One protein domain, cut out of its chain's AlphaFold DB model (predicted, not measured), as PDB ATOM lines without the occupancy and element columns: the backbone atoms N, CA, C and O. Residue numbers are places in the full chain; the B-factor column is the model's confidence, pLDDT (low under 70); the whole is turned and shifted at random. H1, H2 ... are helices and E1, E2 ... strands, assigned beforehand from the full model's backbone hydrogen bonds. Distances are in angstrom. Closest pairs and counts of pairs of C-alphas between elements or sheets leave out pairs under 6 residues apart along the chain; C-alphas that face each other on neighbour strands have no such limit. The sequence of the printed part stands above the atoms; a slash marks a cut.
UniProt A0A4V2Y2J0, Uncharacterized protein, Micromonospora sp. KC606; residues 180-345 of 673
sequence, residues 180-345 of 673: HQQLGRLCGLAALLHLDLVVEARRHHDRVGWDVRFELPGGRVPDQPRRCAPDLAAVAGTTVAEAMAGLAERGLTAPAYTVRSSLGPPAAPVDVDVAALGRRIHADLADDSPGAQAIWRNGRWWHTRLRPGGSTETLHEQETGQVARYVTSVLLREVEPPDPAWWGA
ATOM      1  N   HIS A 180      46.989  38.543 -51.911       93.44
ATOM      2  CA  HIS A 180      45.739  37.779 -52.031       93.44
ATOM      3  C   HIS A 180      45.964  36.371 -52.592       93.44
ATOM      4  O   HIS A 180      45.373  35.413 -52.099       93.44
ATOM      5  N   GLN A 181      46.877  36.218 -53.557       92.12
ATOM      6  CA  GLN A 181      47.226  34.911 -54.121       92.12
ATOM      7  C   GLN A 181      47.927  34.040 -53.081       92.12
ATOM      8  O   GLN A 181      47.618  32.855 -52.953       92.12
ATOM      9  N   GLN A 182      48.841  34.629 -52.303       93.19
ATOM     10  CA  GLN A 182      49.559  33.892 -51.272       93.19
ATOM     11  C   GLN A 182      48.633  33.468 -50.128       93.19
ATOM     12  O   GLN A 182      48.687  32.315 -49.700       93.19
ATOM     13  N   LEU A 183      47.735  34.347 -49.675       95.31
ATOM     14  CA  LEU A 183      46.749  33.993 -48.656       95.31
ATOM     15  C   LEU A 183      45.766  32.926 -49.166       95.31
ATOM     16  O   LEU A 183      45.534  31.938 -48.471       95.31
ATOM     17  N   GLY A 184      45.270  33.054 -50.401       94.44
ATOM     18  CA  GLY A 184      44.433  32.039 -51.048       94.44
ATOM     19  C   GLY A 184      45.127  30.676 -51.171       94.44
ATOM     20  O   GLY A 184      44.531  29.635 -50.879       94.44
ATOM     21  N   ARG A 185      46.425  30.667 -51.505       93.38
ATOM     22  CA  ARG A 185      47.262  29.456 -51.517       93.38
ATOM     23  C   ARG A 185      47.368  28.820 -50.130       93.38
ATOM     24  O   ARG A 185      47.234  27.603 -50.015       93.38
ATOM     25  N   LEU A 186      47.586  29.613 -49.078       95.50
ATOM     26  CA  LEU A 186      47.633  29.111 -47.701       95.50
ATOM     27  C   LEU A 186      46.268  28.567 -47.246       95.50
ATOM     28  O   LEU A 186      46.226  27.521 -46.602       95.50
ATOM     29  N   CYS A 187      45.153  29.202 -47.627       95.44
ATOM     30  CA  CYS A 187      43.796  28.700 -47.375       95.44
ATOM     31  C   CYS A 187      43.543  27.349 -48.060       95.44
ATOM     32  O   CYS A 187      42.997  26.428 -47.446       95.44
ATOM     33  N   GLY A 188      43.957  27.219 -49.325       92.75
ATOM     34  CA  GLY A 188      43.885  25.963 -50.069       92.75
ATOM     35  C   GLY A 188      44.720  24.861 -49.416       92.75
ATOM     36  O   GLY A 188      44.241  23.740 -49.246       92.75
ATOM     37  N   LEU A 189      45.932  25.194 -48.962       93.94
ATOM     38  CA  LEU A 189      46.796  24.261 -48.242       93.94
ATOM     39  C   LEU A 189      46.212  23.859 -46.878       93.94
ATOM     40  O   LEU A 189      46.299  22.692 -46.510       93.94
ATOM     41  N   ALA A 190      45.563  24.772 -46.150       94.44
ATOM     42  CA  ALA A 190      44.865  24.455 -44.900       94.44
ATOM     43  C   ALA A 190      43.781  23.390 -45.121       94.44
ATOM     44  O   ALA A 190      43.708  22.403 -44.389       94.44
ATOM     45  N   ALA A 191      42.978  23.566 -46.178       91.62
ATOM     46  CA  ALA A 191      41.951  22.608 -46.568       91.62
ATOM     47  C   ALA A 191      42.564  21.254 -46.956       91.62
ATOM     48  O   ALA A 191      42.125  20.229 -46.444       91.62
ATOM     49  N   LEU A 192      43.620  21.261 -47.778       90.88
ATOM     50  CA  LEU A 192      44.353  20.062 -48.196       90.88
ATOM     51  C   LEU A 192      44.935  19.291 -46.998       90.88
ATOM     52  O   LEU A 192      44.880  18.069 -46.942       90.88
ATOM     53  N   LEU A 193      45.515  19.997 -46.029       92.94
ATOM     54  CA  LEU A 193      46.170  19.386 -44.874       92.94
ATOM     55  C   LEU A 193      45.214  19.090 -43.727       92.94
ATOM     56  O   LEU A 193      45.643  18.480 -42.742       92.94
ATOM     57  N   HIS A 194      43.946  19.489 -43.828       92.94
ATOM     58  CA  HIS A 194      43.004  19.453 -42.718       92.94
ATOM     59  C   HIS A 194      43.575  20.172 -41.482       92.94
ATOM     60  O   HIS A 194      43.708  19.601 -40.401       92.94
ATOM     61  N   LEU A 195      43.996  21.418 -41.674       94.50
ATOM     62  CA  LEU A 195      44.476  22.331 -40.638       94.50
ATOM     63  C   LEU A 195      43.623  23.597 -40.659       94.50
ATOM     64  O   LEU A 195      42.966  23.896 -41.656       94.50
ATOM     65  N   ASP A 196      43.678  24.357 -39.577       95.75
ATOM     66  CA  ASP A 196      43.209  25.733 -39.594       95.75
ATOM     67  C   ASP A 196      44.317  26.639 -40.113       95.75
ATOM     68  O   ASP A 196      45.472  26.490 -39.710       95.75
ATOM     69  N   LEU A 197      43.967  27.607 -40.957       97.12
ATOM     70  CA  LEU A 197      44.815  28.776 -41.180       97.12
ATOM     71  C   LEU A 197      44.290  29.915 -40.311       97.12
ATOM     72  O   LEU A 197      43.141  30.332 -40.454       97.12
ATOM     73  N   VAL A 198      45.134  30.412 -39.419       96.50
ATOM     74  CA  VAL A 198      44.821  31.489 -38.486       96.50
ATOM     75  C   VAL A 198      45.547  32.749 -38.929       96.50
ATOM     76  O   VAL A 198      46.771  32.750 -39.061       96.50
ATOM     77  N   VAL A 199      44.783  33.818 -39.131       96.75
ATOM     78  CA  VAL A 199      45.280  35.189 -39.232       96.75
ATOM     79  C   VAL A 199      44.987  35.862 -37.902       96.75
ATOM     80  O   VAL A 199      43.829  35.964 -37.501       96.75
ATOM     81  N   GLU A 200      46.026  36.301 -37.206       95.56
ATOM     82  CA  GLU A 200      45.910  36.948 -35.905       95.56
ATOM     83  C   GLU A 200      46.435  38.376 -35.969       95.56
ATOM     84  O   GLU A 200      47.507  38.625 -36.519       95.56
ATOM     85  N   ALA A 201      45.700  39.288 -35.344       94.25
ATOM     86  CA  ALA A 201      46.190  40.609 -34.998       94.25
ATOM     87  C   ALA A 201      46.209  40.729 -33.470       94.25
ATOM     88  O   ALA A 201      45.193  40.489 -32.814       94.25
ATOM     89  N   ARG A 202      47.359  41.071 -32.887       91.50
ATOM     90  CA  ARG A 202      47.546  41.149 -31.430       91.50
ATOM     91  C   ARG A 202      48.125  42.496 -31.032       91.50
ATOM     92  O   ARG A 202      49.050  42.986 -31.679       91.50
ATOM     93  N   ARG A 203      47.614  43.077 -29.946       87.75
ATOM     94  CA  ARG A 203      48.206  44.275 -29.344       87.75
ATOM     95  C   ARG A 203      49.468  43.892 -28.580       87.75
ATOM     96  O   ARG A 203      49.454  42.978 -27.758       87.75
ATOM     97  N   HIS A 204      50.556  44.593 -28.857       78.06
ATOM     98  CA  HIS A 204      51.812  44.470 -28.136       78.06
ATOM     99  C   HIS A 204      52.367  45.876 -27.894       78.06
ATOM    100  O   HIS A 204      52.836  46.534 -28.826       78.06
ATOM    101  N   HIS A 205      52.285  46.343 -26.645       74.81
ATOM    102  CA  HIS A 205      52.424  47.767 -26.304       74.81
ATOM    103  C   HIS A 205      51.477  48.629 -27.169       74.81
ATOM    104  O   HIS A 205      50.325  48.249 -27.375       74.81
ATOM    105  N   ASP A 206      51.963  49.741 -27.726       74.94
ATOM    106  CA  ASP A 206      51.173  50.677 -28.539       74.94
ATOM    107  C   ASP A 206      51.017  50.250 -30.013       74.94
ATOM    108  O   ASP A 206      50.600  51.044 -30.856       74.94
ATOM    109  N   ARG A 207      51.389  49.011 -30.368       83.62
ATOM    110  CA  ARG A 207      51.378  48.519 -31.756       83.62
ATOM    111  C   ARG A 207      50.515  47.274 -31.913       83.62
ATOM    112  O   ARG A 207      50.382  46.466 -30.996       83.62
ATOM    113  N   VAL A 208      49.961  47.107 -33.111       88.12
ATOM    114  CA  VAL A 208      49.280  45.877 -33.527       88.12
ATOM    115  C   VAL A 208      50.234  45.074 -34.401       88.12
ATOM    116  O   VAL A 208      50.713  45.570 -35.418       88.12
ATOM    117  N   GLY A 209      50.514  43.844 -33.985       90.56
ATOM    118  CA  GLY A 209      51.294  42.877 -34.744       90.56
ATOM    119  C   GLY A 209      50.405  41.875 -35.461       90.56
ATOM    120  O   GLY A 209      49.438  41.389 -34.875       90.56
ATOM    121  N   TRP A 210      50.764  41.543 -36.698       92.81
ATOM    122  CA  TRP A 210      50.081  40.555 -37.530       92.81
ATOM    123  C   TRP A 210      50.878  39.257 -37.644       92.81
ATOM    124  O   TRP A 210      52.101  39.279 -37.824       92.81
ATOM    125  N   ASP A 211      50.165  38.133 -37.586       93.44
ATOM    126  CA  ASP A 211      50.705  36.782 -37.733       93.44
ATOM    127  C   ASP A 211      49.775  35.903 -38.587       93.44
ATOM    128  O   ASP A 211      48.550  36.001 -38.500       93.44
ATOM    129  N   VAL A 212      50.361  35.034 -39.416       94.88
ATOM    130  CA  VAL A 212      49.640  34.091 -40.286       94.88
ATOM    131  C   VAL A 212      50.263  32.713 -40.119       94.88
ATOM    132  O   VAL A 212      51.438  32.522 -40.435       94.88
ATOM    133  N   ARG A 213      49.482  31.744 -39.638       95.00
ATOM    134  CA  ARG A 213      50.007  30.428 -39.252       95.00
ATOM    135  C   ARG A 213      48.992  29.305 -39.383       95.00
ATOM    136  O   ARG A 213      47.787  29.531 -39.329       95.00
ATOM    137  N   PHE A 214      49.489  28.077 -39.465       95.25
ATOM    138  CA  PHE A 214      48.670  26.883 -39.346       95.25
ATOM    139  C   PHE A 214      48.502  26.453 -37.885       95.25
ATOM    140  O   PHE A 214      49.425  26.555 -37.066       95.25
ATOM    141  N   GLU A 215      47.325  25.923 -37.569       94.44
ATOM    142  CA  GLU A 215      47.008  25.312 -36.282       94.44
ATOM    143  C   GLU A 215      46.245  23.994 -36.460       94.44
ATOM    144  O   GLU A 215      45.552  23.770 -37.454       94.44
ATOM    145  N   LEU A 216      46.368  23.105 -35.471       93.81
ATOM    146  CA  LEU A 216      45.406  22.022 -35.329       93.81
ATOM    147  C   LEU A 216      44.116  22.579 -34.725       93.81
ATOM    148  O   LEU A 216      44.202  23.338 -33.755       93.81
ATOM    149  N   PRO A 217      42.939  22.157 -35.210       92.44
ATOM    150  CA  PRO A 217      41.679  22.552 -34.599       92.44
ATOM    151  C   PRO A 217      41.624  22.184 -33.112       92.44
ATOM    152  O   PRO A 217      41.957  21.062 -32.726       92.44
ATOM    153  N   GLY A 218      41.227  23.145 -32.275       88.12
ATOM    154  CA  GLY A 218      41.258  23.017 -30.812       88.12
ATOM    155  C   GLY A 218      42.650  23.207 -30.187       88.12
ATOM    156  O   GLY A 218      42.837  22.933 -29.002       88.12
ATOM    157  N   GLY A 219      43.641  23.646 -30.969       88.25
ATOM    158  CA  GLY A 219      44.941  24.087 -30.474       88.25
ATOM    159  C   GLY A 219      44.836  25.379 -29.660       88.25
ATOM    160  O   GLY A 219      43.952  26.209 -29.884       88.25
ATOM    161  N   ARG A 220      45.752  25.550 -28.700       87.12
ATOM    162  CA  ARG A 220      45.802  26.757 -27.863       87.12
ATOM    163  C   ARG A 220      46.279  27.969 -28.662       87.12
ATOM    164  O   ARG A 220      47.162  27.847 -29.512       87.12
ATOM    165  N   VAL A 221      45.763  29.143 -28.305       90.31
ATOM    166  CA  VAL A 221      46.322  30.419 -28.763       90.31
ATOM    167  C   VAL A 221      47.768  30.526 -28.247       90.31
ATOM    168  O   VAL A 221      48.013  30.203 -27.083       90.31
ATOM    169  N   PRO A 222      48.744  30.931 -29.080       87.31
ATOM    170  CA  PRO A 222      50.122  31.094 -28.633       87.31
ATOM    171  C   PRO A 222      50.234  32.145 -27.522       87.31
ATOM    172  O   PRO A 222      49.648  33.222 -27.635       87.31
ATOM    173  N   ASP A 223      51.047  31.874 -26.500       80.69
ATOM    174  CA  ASP A 223      51.271  32.809 -25.387       80.69
ATOM    175  C   ASP A 223      51.940  34.115 -25.871       80.69
ATOM    176  O   ASP A 223      51.586  35.205 -25.430       80.69
ATOM    177  N   GLN A 224      52.819  34.025 -26.877       72.50
ATOM    178  CA  GLN A 224      53.460  35.169 -27.537       72.50
ATOM    179  C   GLN A 224      53.289  35.106 -29.064       72.50
ATOM    180  O   GLN A 224      53.337  34.007 -29.636       72.50
ATOM    181  N   PRO A 225      53.111  36.256 -29.743       70.31
ATOM    182  CA  PRO A 225      53.106  36.301 -31.200       70.31
ATOM    183  C   PRO A 225      54.503  35.943 -31.728       70.31
ATOM    184  O   PRO A 225      55.505  36.482 -31.264       70.31
ATOM    185  N   ARG A 226      54.586  35.018 -32.694       67.88
ATOM    186  CA  ARG A 226      55.877  34.612 -33.290       67.88
ATOM    187  C   ARG A 226      56.405  35.637 -34.283       67.88
ATOM    188  O   ARG A 226      57.613  35.822 -34.397       67.88
ATOM    189  N   ARG A 227      55.490  36.281 -35.003       71.25
ATOM    190  CA  ARG A 227      55.767  37.351 -35.951       71.25
ATOM    191  C   ARG A 227      54.930  38.561 -35.568       71.25
ATOM    192  O   ARG A 227      53.798  38.431 -35.115       71.25
ATOM    193  N   CYS A 228      55.522  39.732 -35.738       76.50
ATOM    194  CA  CYS A 228      54.866  41.013 -35.536       76.50
ATOM    195  C   CYS A 228      55.017  41.800 -36.839       76.50
ATOM    196  O   CYS A 228      55.823  42.724 -36.933       76.50
ATOM    197  N   ALA A 229      54.334  41.339 -37.892       85.06
ATOM    198  CA  ALA A 229      54.270  42.105 -39.129       85.06
ATOM    199  C   ALA A 229      53.429  43.374 -38.895       85.06
ATOM    200  O   ALA A 229      52.484  43.329 -38.104       85.06
ATOM    201  N   PRO A 230      53.756  44.501 -39.549       84.94
ATOM    202  CA  PRO A 230      53.029  45.753 -39.344       84.94
ATOM    203  C   PRO A 230      51.598  45.699 -39.896       84.94
ATOM    204  O   PRO A 230      50.717  46.382 -39.383       84.94
ATOM    205  N   ASP A 231      51.359  44.876 -40.918       89.69
ATOM    206  CA  ASP A 231      50.055  44.694 -41.547       89.69
ATOM    207  C   ASP A 231      49.897  43.284 -42.143       89.69
ATOM    208  O   ASP A 231      50.832  42.476 -42.179       89.69
ATOM    209  N   LEU A 232      48.687  42.996 -42.631       90.88
ATOM    210  CA  LEU A 232      48.354  41.727 -43.274       90.88
ATOM    211  C   LEU A 232      48.951  41.577 -44.686       90.88
ATOM    212  O   LEU A 232      49.096  40.451 -45.158       90.88
ATOM    213  N   ALA A 233      49.316  42.663 -45.376       89.88
ATOM    214  CA  ALA A 233      49.899  42.581 -46.718       89.88
ATOM    215  C   ALA A 233      51.265  41.875 -46.703       89.88
ATOM    216  O   ALA A 233      51.637  41.230 -47.687       89.88
ATOM    217  N   ALA A 234      51.950  41.879 -45.553       88.19
ATOM    218  CA  ALA A 234      53.145  41.078 -45.297       88.19
ATOM    219  C   ALA A 234      52.964  39.567 -45.553       88.19
ATOM    220  O   ALA A 234      53.961  38.868 -45.744       88.19
ATOM    221  N   VAL A 235      51.722  39.057 -45.634       91.94
ATOM    222  CA  VAL A 235      51.438  37.664 -46.021       91.94
ATOM    223  C   VAL A 235      52.044  37.284 -47.371       91.94
ATOM    224  O   VAL A 235      52.358  36.114 -47.572       91.94
ATOM    225  N   ALA A 236      52.282  38.247 -48.271       90.31
ATOM    226  CA  ALA A 236      52.989  38.011 -49.530       90.31
ATOM    227  C   ALA A 236      54.365  37.351 -49.325       90.31
ATOM    228  O   ALA A 236      54.772  36.525 -50.137       90.31
ATOM    229  N   GLY A 237      55.057  37.678 -48.231       85.00
ATOM    230  CA  GLY A 237      56.351  37.095 -47.881       85.00
ATOM    231  C   GLY A 237      56.277  35.836 -47.012       85.00
ATOM    232  O   GLY A 237      57.322  35.268 -46.716       85.00
ATOM    233  N   THR A 238      55.090  35.396 -46.575       88.88
ATOM    234  CA  THR A 238      54.957  34.263 -45.646       88.88
ATOM    235  C   THR A 238      55.141  32.935 -46.369       88.88
ATOM    236  O   THR A 238      54.302  32.535 -47.179       88.88
ATOM    237  N   THR A 239      56.208  32.203 -46.053       88.31
ATOM    238  CA  THR A 239      56.436  30.857 -46.609       88.31
ATOM    239  C   THR A 239      55.581  29.788 -45.910       88.31
ATOM    240  O   THR A 239      55.047  29.997 -44.822       88.31
ATOM    241  N   VAL A 240      55.446  28.596 -46.516       90.25
ATOM    242  CA  VAL A 240      54.740  27.470 -45.864       90.25
ATOM    243  C   VAL A 240      55.462  27.037 -44.589       90.25
ATOM    244  O   VAL A 240      54.811  26.796 -43.581       90.25
ATOM    245  N   ALA A 241      56.796  26.972 -44.623       86.56
ATOM    246  CA  ALA A 241      57.600  26.621 -43.457       86.56
ATOM    247  C   ALA A 241      57.409  27.634 -42.317       86.56
ATOM    248  O   ALA A 241      57.252  27.233 -41.168       86.56
ATOM    249  N   GLU A 242      57.345  28.932 -42.636       87.25
ATOM    250  CA  GLU A 242      57.028  29.984 -41.661       87.25
ATOM    251  C   GLU A 242      55.628  29.813 -41.066       87.25
ATOM    252  O   GLU A 242      55.481  29.829 -39.847       87.25
ATOM    253  N   ALA A 243      54.607  29.582 -41.897       92.12
ATOM    254  CA  ALA A 243      53.242  29.377 -41.415       92.12
ATOM    255  C   ALA A 243      53.102  28.093 -40.567       92.12
ATOM    256  O   ALA A 243      52.302  28.046 -39.631       92.12
ATOM    257  N   MET A 244      53.876  27.045 -40.868       91.19
ATOM    258  CA  MET A 244      53.907  25.791 -40.103       91.19
ATOM    259  C   MET A 244      54.738  25.895 -38.820       91.19
ATOM    260  O   MET A 244      54.557  25.084 -37.906       91.19
ATOM    261  N   ALA A 245      55.627  26.886 -38.720       87.19
ATOM    262  CA  ALA A 245      56.554  27.016 -37.611       87.19
ATOM    263  C   ALA A 245      55.804  27.028 -36.275       87.19
ATOM    264  O   ALA A 245      54.939  27.869 -35.997       87.19
ATOM    265  N   GLY A 246      56.154  26.081 -35.409       85.31
ATOM    266  CA  GLY A 246      55.583  25.986 -34.072       85.31
ATOM    267  C   GLY A 246      54.312  25.176 -33.920       85.31
ATOM    268  O   GLY A 246      53.705  25.193 -32.847       85.31
ATOM    269  N   LEU A 247      53.846  24.552 -35.001       89.88
ATOM    270  CA  LEU A 247      52.634  23.749 -34.975       89.88
ATOM    271  C   LEU A 247      52.749  22.600 -33.962       89.88
ATOM    272  O   LEU A 247      51.787  22.341 -33.237       89.88
ATOM    273  N   ALA A 248      53.922  21.966 -33.872       84.69
ATOM    274  CA  ALA A 248      54.193  20.883 -32.932       84.69
ATOM    275  C   ALA A 248      53.944  21.312 -31.478       84.69
ATOM    276  O   ALA A 248      53.151  20.681 -30.782       84.69
ATOM    277  N   GLU A 249      54.533  22.423 -31.034       82.06
ATOM    278  CA  GLU A 249      54.450  22.908 -29.651       82.06
ATOM    279  C   GLU A 249      53.055  23.437 -29.290       82.06
ATOM    280  O   GLU A 249      52.600  23.284 -28.152       82.06
ATOM    281  N   ARG A 250      52.354  24.066 -30.243       85.44
ATOM    282  CA  ARG A 250      50.984  24.571 -30.030       85.44
ATOM    283  C   ARG A 250      49.948  23.455 -30.025       85.44
ATOM    284  O   ARG A 250      48.962  23.530 -29.295       85.44
ATOM    285  N   GLY A 251      50.169  22.424 -30.833       86.50
ATOM    286  CA  GLY A 251      49.239  21.319 -30.999       86.50
ATOM    287  C   GLY A 251      49.430  20.162 -30.014       86.50
ATOM    288  O   GLY A 251      48.658  19.207 -30.078       86.50
ATOM    289  N   LEU A 252      50.394  20.230 -29.083       83.88
ATOM    290  CA  LEU A 252      50.609  19.192 -28.057       83.88
ATOM    291  C   LEU A 252      49.345  18.876 -27.242       83.88
ATOM    292  O   LEU A 252      49.132  17.730 -26.848       83.88
ATOM    293  N   THR A 253      48.508  19.884 -26.984       82.62
ATOM    294  CA  THR A 253      47.259  19.736 -26.223       82.62
ATOM    295  C   THR A 253      46.027  19.554 -27.105       82.62
ATOM    296  O   THR A 253      44.962  19.228 -26.570       82.62
ATOM    297  N   ALA A 254      46.161  19.734 -28.424       90.62
ATOM    298  CA  ALA A 254      45.050  19.635 -29.362       90.62
ATOM    299  C   ALA A 254      44.406  18.239 -29.294       90.62
ATOM    300  O   ALA A 254      45.096  17.238 -29.048       90.62
ATOM    301  N   PRO A 255      43.081  18.146 -29.468       91.69
ATOM    302  CA  PRO A 255      42.415  16.860 -29.485       91.69
ATOM    303  C   PRO A 255      42.839  16.050 -30.720       91.69
ATOM    304  O   PRO A 255      43.116  16.593 -31.788       91.69
ATOM    305  N   ALA A 256      42.901  14.729 -30.560       93.94
ATOM    306  CA  ALA A 256      43.311  13.813 -31.615       93.94
ATOM    307  C   ALA A 256      42.082  13.104 -32.197       93.94
ATOM    308  O   ALA A 256      41.371  12.400 -31.477       93.94
ATOM    309  N   TYR A 257      41.861  13.259 -33.500       94.12
ATOM    310  CA  TYR A 257      40.778  12.622 -34.250       94.12
ATOM    311  C   TYR A 257      41.342  11.947 -35.497       94.12
ATOM    312  O   TYR A 257      42.323  12.414 -36.080       94.12
ATOM    313  N   THR A 258      40.712  10.855 -35.929       92.75
ATOM    314  CA  THR A 258      40.975  10.311 -37.261       92.75
ATOM    315  C   THR A 258      40.484  11.291 -38.321       92.75
ATOM    316  O   THR A 258      39.614  12.127 -38.070       92.75
ATOM    317  N   VAL A 259      41.053  11.210 -39.519       90.00
ATOM    318  CA  VAL A 259      40.705  12.096 -40.632       90.00
ATOM    319  C   VAL A 259      39.774  11.368 -41.601       90.00
ATOM    320  O   VAL A 259      40.096  10.278 -42.073       90.00
ATOM    321  N   ARG A 260      38.624  11.971 -41.922       84.38
ATOM    322  CA  ARG A 260      37.723  11.499 -42.983       84.38
ATOM    323  C   ARG A 260      38.273  11.945 -44.339       84.38
ATOM    324  O   ARG A 260      38.392  13.136 -44.600       84.38
ATOM    325  N   SER A 261      38.579  10.989 -45.213       63.69
ATOM    326  CA  SER A 261      39.198  11.224 -46.533       63.69
ATOM    327  C   SER A 261      38.233  11.776 -47.604       63.69
ATOM    328  O   SER A 261      38.569  11.783 -48.783       63.69
ATOM    329  N   SER A 262      37.007  12.167 -47.238       54.19
ATOM    330  CA  SER A 262      35.918  12.437 -48.193       54.19
ATOM    331  C   SER A 262      35.854  13.873 -48.723       54.19
ATOM    332  O   SER A 262      35.028  14.150 -49.589       54.19
ATOM    333  N   LEU A 263      36.680  14.794 -48.220       55.25
ATOM    334  CA  LEU A 263      36.772  16.147 -48.765       55.25
ATOM    335  C   LEU A 263      37.930  16.186 -49.765       55.25
ATOM    336  O   LEU A 263      39.096  16.136 -49.381       55.25
ATOM    337  N   GLY A 264      37.604  16.213 -51.059       52.69
ATOM    338  CA  GLY A 264      38.593  16.473 -52.104       52.69
ATOM    339  C   GLY A 264      39.188  17.882 -51.969       52.69
ATOM    340  O   GLY A 264      38.594  18.736 -51.303       52.69
ATOM    341  N   PRO A 265      40.349  18.152 -52.594       57.16
ATOM    342  CA  PRO A 265      40.903  19.501 -52.635       57.16
ATOM    343  C   PRO A 265      39.877  20.484 -53.228       57.16
ATOM    344  O   PRO A 265      39.058  20.082 -54.062       57.16
ATOM    345  N   PRO A 266      39.900  21.770 -52.828       57.47
ATOM    346  CA  PRO A 266      39.041  22.772 -53.449       57.47
ATOM    347  C   PRO A 266      39.287  22.804 -54.966       57.47
ATOM    348  O   PRO A 266      40.430  22.859 -55.415       57.47
ATOM    349  N   ALA A 267      38.209  22.754 -55.752       56.44
ATOM    350  CA  ALA A 267      38.271  22.659 -57.215       56.44
ATOM    351  C   ALA A 267      38.808  23.933 -57.902       56.44
ATOM    352  O   ALA A 267      39.160  23.891 -59.078       56.44
ATOM    353  N   ALA A 268      38.875  25.053 -57.177       65.06
ATOM    354  CA  ALA A 268      39.347  26.346 -57.659       65.06
ATOM    355  C   ALA A 268      40.249  27.031 -56.614       65.06
ATOM    356  O   ALA A 268      40.116  26.747 -55.416       65.06
ATOM    357  N   PRO A 269      41.148  27.945 -57.039       74.62
ATOM    358  CA  PRO A 269      41.886  28.810 -56.123       74.62
ATOM    359  C   PRO A 269      40.935  29.556 -55.185       74.62
ATOM    360  O   PRO A 269      39.887  30.041 -55.610       74.62
ATOM    361  N   VAL A 270      41.302  29.648 -53.907       82.56
ATOM    362  CA  VAL A 270      40.521  30.406 -52.927       82.56
ATOM    363  C   VAL A 270      40.746  31.892 -53.184       82.56
ATOM    364  O   VAL A 270      41.860  32.380 -53.001       82.56
ATOM    365  N   ASP A 271      39.700  32.597 -53.605       86.69
ATOM    366  CA  ASP A 271      39.729  34.051 -53.736       86.69
ATOM    367  C   ASP A 271      39.568  34.706 -52.356       86.69
ATOM    368  O   ASP A 271      38.670  34.351 -51.586       86.69
ATOM    369  N   VAL A 272      40.474  35.625 -52.015       90.31
ATOM    370  CA  VAL A 272      40.508  36.281 -50.704       90.31
ATOM    371  C   VAL A 272      40.770  37.773 -50.862       90.31
ATOM    372  O   VAL A 272      41.866  38.192 -51.233       90.31
ATOM    373  N   ASP A 273      39.796  38.591 -50.462       93.19
ATOM    374  CA  ASP A 273      40.001  40.028 -50.275       93.19
ATOM    375  C   ASP A 273      40.745  40.283 -48.952       93.19
ATOM    376  O   ASP A 273      40.162  40.342 -47.863       93.19
ATOM    377  N   VAL A 274      42.065  40.441 -49.063       94.19
ATOM    378  CA  VAL A 274      42.973  40.730 -47.942       94.19
ATOM    379  C   VAL A 274      42.578  42.013 -47.208       94.19
ATOM    380  O   VAL A 274      42.660  42.075 -45.981       94.19
ATOM    381  N   ALA A 275      42.123  43.039 -47.930       93.62
ATOM    382  CA  ALA A 275      41.776  44.320 -47.332       93.62
ATOM    383  C   ALA A 275      40.465  44.223 -46.539       93.62
ATOM    384  O   ALA A 275      40.373  44.764 -45.435       93.62
ATOM    385  N   ALA A 276      39.461  43.510 -47.059       94.44
ATOM    386  CA  ALA A 276      38.223  43.244 -46.329       94.44
ATOM    387  C   ALA A 276      38.466  42.400 -45.072       94.44
ATOM    388  O   ALA A 276      37.960  42.750 -44.003       94.44
ATOM    389  N   LEU A 277      39.285  41.348 -45.174       96.31
ATOM    390  CA  LEU A 277      39.659  40.519 -44.029       96.31
ATOM    391  C   LEU A 277      40.382  41.344 -42.954       96.31
ATOM    392  O   LEU A 277      40.013  41.292 -41.781       96.31
ATOM    393  N   GLY A 278      41.351  42.165 -43.368       94.81
ATOM    394  CA  GLY A 278      42.084  43.064 -42.481       94.81
ATOM    395  C   GLY A 278      41.169  44.058 -41.763       94.81
ATOM    396  O   GLY A 278      41.271  44.206 -40.546       94.81
ATOM    397  N   ARG A 279      40.228  44.697 -42.476       94.81
ATOM    398  CA  ARG A 279      39.236  45.604 -41.864       94.81
ATOM    399  C   ARG A 279      38.348  44.886 -40.851       94.81
ATOM    400  O   ARG A 279      38.050  45.451 -39.803       94.81
ATOM    401  N   ARG A 280      37.937  43.647 -41.141       95.06
ATOM    402  CA  ARG A 280      37.079  42.881 -40.233       95.06
ATOM    403  C   ARG A 280      37.798  42.521 -38.934       95.06
ATOM    404  O   ARG A 280      37.243  42.762 -37.871       95.06
ATOM    405  N   ILE A 281      39.039  42.039 -39.012       94.94
ATOM    406  CA  ILE A 281      39.855  41.729 -37.825       94.94
ATOM    407  C   ILE A 281      40.124  42.996 -36.994       94.94
ATOM    408  O   ILE A 281      40.059  42.950 -35.769       94.94
ATOM    409  N   HIS A 282      40.366  44.148 -37.632       92.25
ATOM    410  CA  HIS A 282      40.490  45.422 -36.910       92.25
ATOM    411  C   HIS A 282      39.202  45.824 -36.180       92.25
ATOM    412  O   HIS A 282      39.278  46.374 -35.086       92.25
ATOM    413  N   ALA A 283      38.027  45.554 -36.755       92.38
ATOM    414  CA  ALA A 283      36.759  45.791 -36.067       92.38
ATOM    415  C   ALA A 283      36.587  44.857 -34.854       92.38
ATOM    416  O   ALA A 283      36.067  45.272 -33.821       92.38
ATOM    417  N   ASP A 284      37.073  43.616 -34.949       92.00
ATOM    418  CA  ASP A 284      37.069  42.665 -33.834       92.00
ATOM    419  C   ASP A 284      38.052  43.080 -32.712       92.00
ATOM    420  O   ASP A 284      37.805  42.772 -31.551       92.00
ATOM    421  N   LEU A 285      39.114  43.835 -33.035       89.38
ATOM    422  CA  LEU A 285      40.076  44.441 -32.091       89.38
ATOM    423  C   LEU A 285      39.560  45.683 -31.336       89.38
ATOM    424  O   LEU A 285      40.304  46.251 -30.521       89.38
ATOM    425  N   ALA A 286      38.346  46.154 -31.632       81.19
ATOM    426  CA  ALA A 286      37.714  47.231 -30.874       81.19
ATOM    427  C   ALA A 286      37.499  46.823 -29.396       81.19
ATOM    428  O   ALA A 286      37.604  45.648 -29.045       81.19
ATOM    429  N   ASP A 287      37.193  47.794 -28.530       76.88
ATOM    430  CA  ASP A 287      36.838  47.570 -27.114       76.88
ATOM    431  C   ASP A 287      37.977  46.999 -26.233       76.88
ATOM    432  O   ASP A 287      37.755  46.107 -25.418       76.88
ATOM    433  N   ASP A 288      39.211  47.490 -26.405       81.62
ATOM    434  CA  ASP A 288      40.399  47.105 -25.614       81.62
ATOM    435  C   ASP A 288      40.763  45.605 -25.645       81.62
ATOM    436  O   ASP A 288      41.528  45.113 -24.810       81.62
ATOM    437  N   SER A 289      40.275  44.861 -26.644       88.50
ATOM    438  CA  SER A 289      40.627  43.450 -26.805       88.50
ATOM    439  C   SER A 289      42.147  43.266 -27.001       88.50
ATOM    440  O   SER A 289      42.751  43.956 -27.835       88.50
ATOM    441  N   PRO A 290      42.793  42.311 -26.292       91.06
ATOM    442  CA  PRO A 290      44.223  42.032 -26.447       91.06
ATOM    443  C   PRO A 290      44.586  41.481 -27.837       91.06
ATOM    444  O   PRO A 290      45.751  41.537 -28.238       91.06
ATOM    445  N   GLY A 291      43.618  40.950 -28.590       93.62
ATOM    446  CA  GLY A 291      43.843  40.439 -29.938       93.62
ATOM    447  C   GLY A 291      42.570  39.920 -30.605       93.62
ATOM    448  O   GLY A 291      41.564  39.692 -29.946       93.62
ATOM    449  N   ALA A 292      42.619  39.673 -31.908       95.69
ATOM    450  CA  ALA A 292      41.538  39.041 -32.659       95.69
ATOM    451  C   ALA A 292      42.099  38.045 -33.677       95.69
ATOM    452  O   ALA A 292      43.232  38.182 -34.147       95.69
ATOM    453  N   GLN A 293      41.301  37.034 -34.017       96.25
ATOM    454  CA  GLN A 293      41.654  36.007 -34.991       96.25
ATOM    455  C   GLN A 293      40.568  35.858 -36.053       96.25
ATOM    456  O   GLN A 293      39.376  35.818 -35.740       96.25
ATOM    457  N   ALA A 294      40.999  35.682 -37.299       97.44
ATOM    458  CA  ALA A 294      40.201  35.063 -38.344       97.44
ATOM    459  C   ALA A 294      40.763  33.672 -38.651       97.44
ATOM    460  O   ALA A 294      41.956  33.508 -38.905       97.44
ATOM    461  N   ILE A 295      39.899  32.664 -38.622       97.44
ATOM    462  CA  ILE A 295      40.261  31.252 -38.735       97.44
ATOM    463  C   ILE A 295      39.582  30.681 -39.976       97.44
ATOM    464  O   ILE A 295      38.356  30.609 -40.047       97.44
ATOM    465  N   TRP A 296      40.371  30.278 -40.965       96.38
ATOM    466  CA  TRP A 296      39.872  29.598 -42.153       96.38
ATOM    467  C   TRP A 296      39.670  28.115 -41.854       96.38
ATOM    468  O   TRP A 296      40.635  27.380 -41.638       96.38
ATOM    469  N   ARG A 297      38.409  27.672 -41.867       93.19
ATOM    470  CA  ARG A 297      38.016  26.277 -41.628       93.19
ATOM    471  C   ARG A 297      36.794  25.928 -42.470       93.19
ATOM    472  O   ARG A 297      35.831  26.691 -42.520       93.19
ATOM    473  N   ASN A 298      36.801  24.745 -43.088       89.25
ATOM    474  CA  ASN A 298      35.706  24.245 -43.934       89.25
ATOM    475  C   ASN A 298      35.306  25.235 -45.053       89.25
ATOM    476  O   ASN A 298      34.122  25.421 -45.321       89.25
ATOM    477  N   GLY A 299      36.285  25.901 -45.674       88.88
ATOM    478  CA  GLY A 299      36.043  26.802 -46.806       88.88
ATOM    479  C   GLY A 299      35.477  28.182 -46.450       88.88
ATOM    480  O   GLY A 299      34.981  28.867 -47.339       88.88
ATOM    481  N   ARG A 300      35.508  28.593 -45.173       92.31
ATOM    482  CA  ARG A 300      35.051  29.923 -44.733       92.31
ATOM    483  C   ARG A 300      35.881  30.487 -43.581       92.31
ATOM    484  O   ARG A 300      36.490  29.730 -42.824       92.31
ATOM    485  N   TRP A 301      35.855  31.811 -43.436       95.94
ATOM    486  CA  TRP A 301      36.464  32.542 -42.323       95.94
ATOM    487  C   TRP A 301      35.539  32.593 -41.101       95.94
ATOM    488  O   TRP A 301      34.360  32.928 -41.215       95.94
ATOM    489  N   TRP A 302      36.097  32.296 -39.932       96.38
ATOM    490  CA  TRP A 302      35.464  32.426 -38.623       96.38
ATOM    491  C   TRP A 302      36.184  33.479 -37.801       96.38
ATOM    492  O   TRP A 302      37.400  33.411 -37.657       96.38
ATOM    493  N   HIS A 303      35.439  34.426 -37.250       96.19
ATOM    494  CA  HIS A 303      35.987  35.552 -36.505       96.19
ATOM    495  C   HIS A 303      35.783  35.360 -35.008       96.19
ATOM    496  O   HIS A 303      34.712  34.927 -34.582       96.19
ATOM    497  N   THR A 304      36.804  35.672 -34.216       95.50
ATOM    498  CA  THR A 304      36.751  35.567 -32.756       95.50
ATOM    499  C   THR A 304      37.689  36.581 -32.109       95.50
ATOM    500  O   THR A 304      38.795  36.826 -32.601       95.50
ATOM    501  N   ARG A 305      37.250  37.176 -30.999       95.69
ATOM    502  CA  ARG A 305      38.090  38.036 -30.160       95.69
ATOM    503  C   ARG A 305      38.918  37.169 -29.215       95.69
ATOM    504  O   ARG A 305      38.529  36.051 -28.864       95.69
ATOM    505  N   LEU A 306      40.067  37.680 -28.794       93.94
ATOM    506  CA  LEU A 306      40.878  37.075 -27.747       93.94
ATOM    507  C   LEU A 306      40.563  37.745 -26.413       93.94
ATOM    508  O   LEU A 306      40.410  38.962 -26.335       93.94
ATOM    509  N   ARG A 307      40.503  36.943 -25.353       92.44
ATOM    510  CA  ARG A 307      40.297  37.407 -23.977       92.44
ATOM    511  C   ARG A 307      41.340  36.807 -23.034       92.44
ATOM    512  O   ARG A 307      41.824  35.702 -23.299       92.44
ATOM    513  N   PRO A 308      41.666  37.470 -21.915       90.56
ATOM    514  CA  PRO A 308      42.496  36.875 -20.874       90.56
ATOM    515  C   PRO A 308      41.859  35.592 -20.313       90.56
ATOM    516  O   PRO A 308      40.662  35.547 -20.021       90.56
ATOM    517  N   GLY A 309      42.662  34.538 -20.176       87.00
ATOM    518  CA  GLY A 309      42.270  33.231 -19.637       87.00
ATOM    519  C   GLY A 309      42.960  32.841 -18.331       87.00
ATOM    520  O   GLY A 309      42.663  31.781 -17.789       87.00
ATOM    521  N   GLY A 310      43.883  33.671 -17.844       85.75
ATOM    522  CA  GLY A 310      44.719  33.417 -16.672       85.75
ATOM    523  C   GLY A 310      46.169  33.808 -16.936       85.75
ATOM    524  O   GLY A 310      46.471  34.470 -17.932       85.75
ATOM    525  N   SER A 311      47.076  33.381 -16.063       83.12
ATOM    526  CA  SER A 311      48.515  33.531 -16.262       83.12
ATOM    527  C   SER A 311      49.240  32.214 -16.005       83.12
ATOM    528  O   SER A 311      48.819  31.396 -15.189       83.12
ATOM    529  N   THR A 312      50.324  31.995 -16.743       79.69
ATOM    530  CA  THR A 312      51.258  30.898 -16.498       79.69
ATOM    531  C   THR A 312      52.540  31.478 -15.933       79.69
ATOM    532  O   THR A 312      53.118  32.394 -16.514       79.69
ATOM    533  N   GLU A 313      52.994  30.919 -14.818       81.94
ATOM    534  CA  GLU A 313      54.279  31.245 -14.217       81.94
ATOM    535  C   GLU A 313      55.347  30.263 -14.708       81.94
ATOM    536  O   GLU A 313      55.155  29.043 -14.679       81.94
ATOM    537  N   THR A 314      56.483  30.786 -15.164       79.19
ATOM    538  CA  THR A 314      57.662  29.988 -15.495       79.19
ATOM    539  C   THR A 314      58.849  30.439 -14.659       79.19
ATOM    540  O   THR A 314      59.225  31.606 -14.687       79.19
ATOM    541  N   LEU A 315      59.448  29.486 -13.943       82.12
ATOM    542  CA  LEU A 315      60.647  29.683 -13.135       82.12
ATOM    543  C   LEU A 315      61.881  29.157 -13.878       82.12
ATOM    544  O   LEU A 315      61.871  28.026 -14.372       82.12
ATOM    545  N   HIS A 316      62.941  29.958 -13.930       78.31
ATOM    546  CA  HIS A 316      64.218  29.617 -14.552       78.31
ATOM    547  C   HIS A 316      65.364  29.853 -13.570       78.31
ATOM    548  O   HIS A 316      65.615  30.989 -13.181       78.31
ATOM    549  N   GLU A 317      66.081  28.792 -13.193       82.38
ATOM    550  CA  GLU A 317      67.341  28.942 -12.460       82.38
ATOM    551  C   GLU A 317      68.375  29.616 -13.370       82.38
ATOM    552  O   GLU A 317      68.604  29.193 -14.506       82.38
ATOM    553  N   GLN A 318      68.979  30.682 -12.862       82.75
ATOM    554  CA  GLN A 318      70.044  31.426 -13.509       82.75
ATOM    555  C   GLN A 318      71.407  30.918 -13.028       82.75
ATOM    556  O   GLN A 318      71.545  30.381 -11.928       82.75
ATOM    557  N   GLU A 319      72.456  31.152 -13.817       84.44
ATOM    558  CA  GLU A 319      73.836  30.817 -13.426       84.44
ATOM    559  C   GLU A 319      74.280  31.525 -12.133       84.44
ATOM    560  O   GLU A 319      75.142  31.030 -11.407       84.44
ATOM    561  N   THR A 320      73.649  32.655 -11.805       85.94
ATOM    562  CA  THR A 320      73.848  33.407 -10.559       85.94
ATOM    563  C   THR A 320      73.383  32.644  -9.318       85.94
ATOM    564  O   THR A 320      73.800  32.999  -8.219       85.94
ATOM    565  N   GLY A 321      72.558  31.604  -9.472       85.00
ATOM    566  CA  GLY A 321      71.877  30.892  -8.389       85.00
ATOM    567  C   GLY A 321      70.483  31.440  -8.058       85.00
ATOM    568  O   GLY A 321      69.764  30.794  -7.302       85.00
ATOM    569  N   GLN A 322      70.084  32.578  -8.634       87.81
ATOM    570  CA  GLN A 322      68.720  33.104  -8.515       87.81
ATOM    571  C   GLN A 322      67.751  32.361  -9.436       87.81
ATOM    572  O   GLN A 322      68.146  31.684 -10.384       87.81
ATOM    573  N   VAL A 323      66.458  32.518  -9.169       87.94
ATOM    574  CA  VAL A 323      65.361  31.941  -9.939       87.94
ATOM    575  C   VAL A 323      64.532  33.074 -10.535       87.94
ATOM    576  O   VAL A 323      63.821  33.779  -9.820       87.94
ATOM    577  N   ALA A 324      64.607  33.238 -11.854       84.06
ATOM    578  CA  ALA A 324      63.812  34.212 -12.589       84.06
ATOM    579  C   ALA A 324      62.381  33.701 -12.791       84.06
ATOM    580  O   ALA A 324      62.175  32.600 -13.309       84.06
ATOM    581  N   ARG A 325      61.402  34.517 -12.408       85.81
ATOM    582  CA  ARG A 325      59.968  34.281 -12.530       85.81
ATOM    583  C   ARG A 325      59.397  35.095 -13.684       85.81
ATOM    584  O   ARG A 325      59.408  36.318 -13.647       85.81
ATOM    585  N   TYR A 326      58.831  34.412 -14.671       81.25
ATOM    586  CA  TYR A 326      58.116  35.024 -15.790       81.25
ATOM    587  C   TYR A 326      56.636  34.686 -15.696       81.25
ATOM    588  O   TYR A 326      56.268  33.511 -15.707       81.25
ATOM    589  N   VAL A 327      55.782  35.703 -15.629       82.25
ATOM    590  CA  VAL A 327      54.326  35.537 -15.609       82.25
ATOM    591  C   VAL A 327      53.782  35.942 -16.973       82.25
ATOM    592  O   VAL A 327      53.831  37.105 -17.347       82.25
ATOM    593  N   THR A 328      53.276  34.979 -17.743       81.06
ATOM    594  CA  THR A 328      52.715  35.231 -19.078       81.06
ATOM    595  C   THR A 328      51.201  35.109 -19.051       81.06
ATOM    596  O   THR A 328      50.669  34.095 -18.598       81.06
ATOM    597  N   SER A 329      50.490  36.122 -19.547       82.75
ATOM    598  CA  SER A 329      49.036  36.064 -19.706       82.75
ATOM    599  C   SER A 329      48.651  35.057 -20.786       82.75
ATOM    600  O   SER A 329      49.105  35.142 -21.925       82.75
ATOM    601  N   VAL A 330      47.780  34.116 -20.436       88.00
ATOM    602  CA  VAL A 330      47.207  33.156 -21.378       88.00
ATOM    603  C   VAL A 330      46.024  33.820 -22.068       88.00
ATOM    604  O   VAL A 330      45.149  34.373 -21.400       88.00
ATOM    605  N   LEU A 331      45.977  33.753 -23.397       91.00
ATOM    606  CA  LEU A 331      44.841  34.227 -24.185       91.00
ATOM    607  C   LEU A 331      43.957  33.052 -24.601       91.00
ATOM    608  O   LEU A 331      44.444  31.977 -24.946       91.00
ATOM    609  N   LEU A 332      42.646  33.269 -24.584       92.88
ATOM    610  CA  LEU A 332      41.641  32.313 -25.037       92.88
ATOM    611  C   LEU A 332      40.798  32.952 -26.132       92.88
ATOM    612  O   LEU A 332      40.555  34.159 -26.104       92.88
ATOM    613  N   ARG A 333      40.314  32.134 -27.066       94.25
ATOM    614  CA  ARG A 333      39.262  32.558 -27.991       94.25
ATOM    615  C   ARG A 333      37.975  32.770 -27.207       94.25
ATOM    616  O   ARG A 333      37.640  31.972 -26.330       94.25
ATOM    617  N   GLU A 334      37.264  33.847 -27.502       94.56
ATOM    618  CA  GLU A 334      35.951  34.092 -26.914       94.56
ATOM    619  C   GLU A 334      34.940  33.052 -27.406       94.56
ATOM    620  O   GLU A 334      34.218  32.455 -26.609       94.56
ATOM    621  N   VAL A 335      34.977  32.773 -28.711       93.69
ATOM    622  CA  VAL A 335      34.189  31.731 -29.373       93.69
ATOM    623  C   VAL A 335      35.121  30.840 -30.194       93.69
ATOM    624  O   VAL A 335      35.893  31.334 -31.018       93.69
ATOM    625  N   GLU A 336      35.056  29.527 -29.974       92.50
ATOM    626  CA  GLU A 336      35.746  28.544 -30.816       92.50
ATOM    627  C   GLU A 336      34.945  28.294 -32.108       92.50
ATOM    628  O   GLU A 336      33.715  28.192 -32.052       92.50
ATOM    629  N   PRO A 337      35.598  28.165 -33.280       92.62
ATOM    630  CA  PRO A 337      34.908  27.733 -34.487       92.62
ATOM    631  C   PRO A 337      34.348  26.312 -34.307       92.62
ATOM    632  O   PRO A 337      34.937  25.512 -33.574       92.62
ATOM    633  N   PRO A 338      33.265  25.948 -35.013       93.19
ATOM    634  CA  PRO A 338      32.648  24.636 -34.874       93.19
ATOM    635  C   PRO A 338      33.584  23.512 -35.310       93.19
ATOM    636  O   PRO A 338      34.487  23.717 -36.133       93.19
ATOM    637  N   ASP A 339      33.306  22.315 -34.802       93.19
ATOM    638  CA  ASP A 339      34.056  21.103 -35.108       93.19
ATOM    639  C   ASP A 339      34.269  20.927 -36.627       93.19
ATOM    640  O   ASP A 339      33.332  21.074 -37.426       93.19
ATOM    641  N   PRO A 340      35.508  20.647 -37.069       92.44
ATOM    642  CA  PRO A 340      35.806  20.395 -38.470       92.44
ATOM    643  C   PRO A 340      34.974  19.256 -39.069       92.44
ATOM    644  O   PRO A 340      34.840  18.184 -38.482       92.44
ATOM    645  N   ALA A 341      34.489  19.437 -40.301       91.00
ATOM    646  CA  ALA A 341      33.657  18.431 -40.971       91.00
ATOM    647  C   ALA A 341      34.432  17.140 -41.316       91.00
ATOM    648  O   ALA A 341      33.843  16.072 -41.496       91.00
ATOM    649  N   TRP A 342      35.761  17.240 -41.398       89.81
ATOM    650  CA  TRP A 342      36.672  16.131 -41.671       89.81
ATOM    651  C   TRP A 342      37.077  15.337 -40.420       89.81
ATOM    652  O   TRP A 342      37.792  14.341 -40.551       89.81
ATOM    653  N   TRP A 343      36.633  15.722 -39.219       92.38
ATOM    654  CA  TRP A 343      36.866  14.917 -38.020       92.38
ATOM    655  C   TRP A 343      36.113  13.588 -38.080       92.38
ATOM    656  O   TRP A 343      34.899  13.524 -38.267       92.38
ATOM    657  N   GLY A 344      36.872  12.508 -37.929       92.19
ATOM    658  CA  GLY A 344      36.396  11.144 -37.785       92.19
ATOM    659  C   GLY A 344      36.135  10.778 -36.328       92.19
ATOM    660  O   GLY A 344      35.554  11.545 -35.565       92.19
ATOM    661  N   ALA A 345      36.535   9.569 -35.946       93.69
ATOM    662  CA  ALA A 345      36.419   9.104 -34.571       93.69
ATOM    663  C   ALA A 345      37.552   9.691 -33.704       93.69
ATOM    664  O   ALA A 345      38.671   9.850 -34.203       93.69
TER     665      ALA A 345
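AT A GLANCE: This is residues 180 to 345 of the 673 residues of an uncharacterized protein of Micromonospora sp. KC606 (UniProt A0A4V2Y2J0). A twisted sheet of five strands curls like part of a barrel, with helices H1, H2 and H5 packed over one face, and the far part of its E5 and E6 hairpin reaches out past the body as a long two-stranded arm with its tip near Gly 321. Short strands E3 and E7 lie side by side at another end, away from the sheet, and the loop of residues 260 to 273 runs round the outside from E3 to H5. The printed part has 166 residues, with five named helices and seven named strands in the order H1 E1 E2 H2 H3 H4 E3 H5 E4 E5 E6 E7; the sheet, in the order E2 E1 E4 E5 E6, is antiparallel throughout, and the class is mixed, helices and strands. The whole is compact, with a radius of gyration of the C-alphas of 16.9 A, yet elongated in outline, spanning 59 by 38 by 28 A.

HOW THE PARTS SIT: Begin at the sheet's edge strand E2, residues 207 to 215, which bends by 52 degrees at residue 212. It forms a hairpin with E1, residues 196 to 204, where N 198 and O 213 are 2.8 A apart, within hydrogen-bond range. Next comes E4, residues 291 to 297, antiparallel to E1, with N 199 and O 294 at 2.9 A. E4 opens a meander, each strand the antiparallel neighbour of the one before, with E5, residues 300 to 317, and the edge strand E6, residues 323 to 333. E5 bends by 67 degrees at residue 305, and its pairing is staggered: residues 300 to 306 pair with E4, for instance N 302 and O 295 at 2.8 A, and residues 306 to 317 with E6, for instance N 314 and O 326 at 2.8 A. Now look at the helices H1, residues 180 to 193, H2, residues 232 to 237, and H5, residues 274 to 284, on one face of the sheet, which gives two layers, a sheet with helices on one face. H1 has a height over the sheet of 9.2 A; its closest C-alphas to E1 are those of Ala 190 and Leu 197, 5.7 A apart. H5, at a height of 8.1 A, lies over E1 and E4 and runs slantwise to the strands, at 53 degrees to E1 on the local plane. H1, with residues 180 to 183 alone, touches H2, the closest C-alphas being those of Gln 182 and Ala 236, 5.6 A apart; they are about perpendicular, at 77 degrees. H2 and H5 only just touch, with 3 pairs of C-alphas within 8 A, the closest those of Leu 232 and Gly 278 at 6.5 A. H3, residues 240 to 244, is on the same face as H1; its closest C-alphas to E2 are those of Ala 243 and Arg 213, 4.0 A apart. H4, residues 247 to 251, only grazes the sheet. E3, residues 257 to 259, and E7, residues 343 to 345, pair with no named strand; their closest C-alphas, those of Thr 258 and Gly 344, are 4.7 A apart. In H1, H3, H4 and H5 every O i to N i+4 pair is within hydrogen-bond range; in H2 0 of 2 are, beside 3 of 3 O i to N i+3 pairs.

IN THESE COORDINATES: Find C-alpha 180 at (45.739, 37.779, -52.031), where H1 begins its 19.7 A. E1 measures 23.6 A, E2 24.0 A, H5 15.4 A and E4 19.3 A. E5 runs 45.7 A to C-alpha 317 at (67.341, 28.942, -12.460), and E6 comes back over 31.7 A. E7 ends at C-alpha 345, at (36.419, 9.104, -34.571).

THE WHOLE: The C-alphas farthest apart, those of Ala 267 and Gly 321, are 59.8 A apart. The printed part has no cut. The links E2 to H2, 16 residues, and E3 to H5, 14 residues, are long. Mean pLDDT of the printed part is 87.7; look for values under 70 at residue 226 and residues 261 to 268.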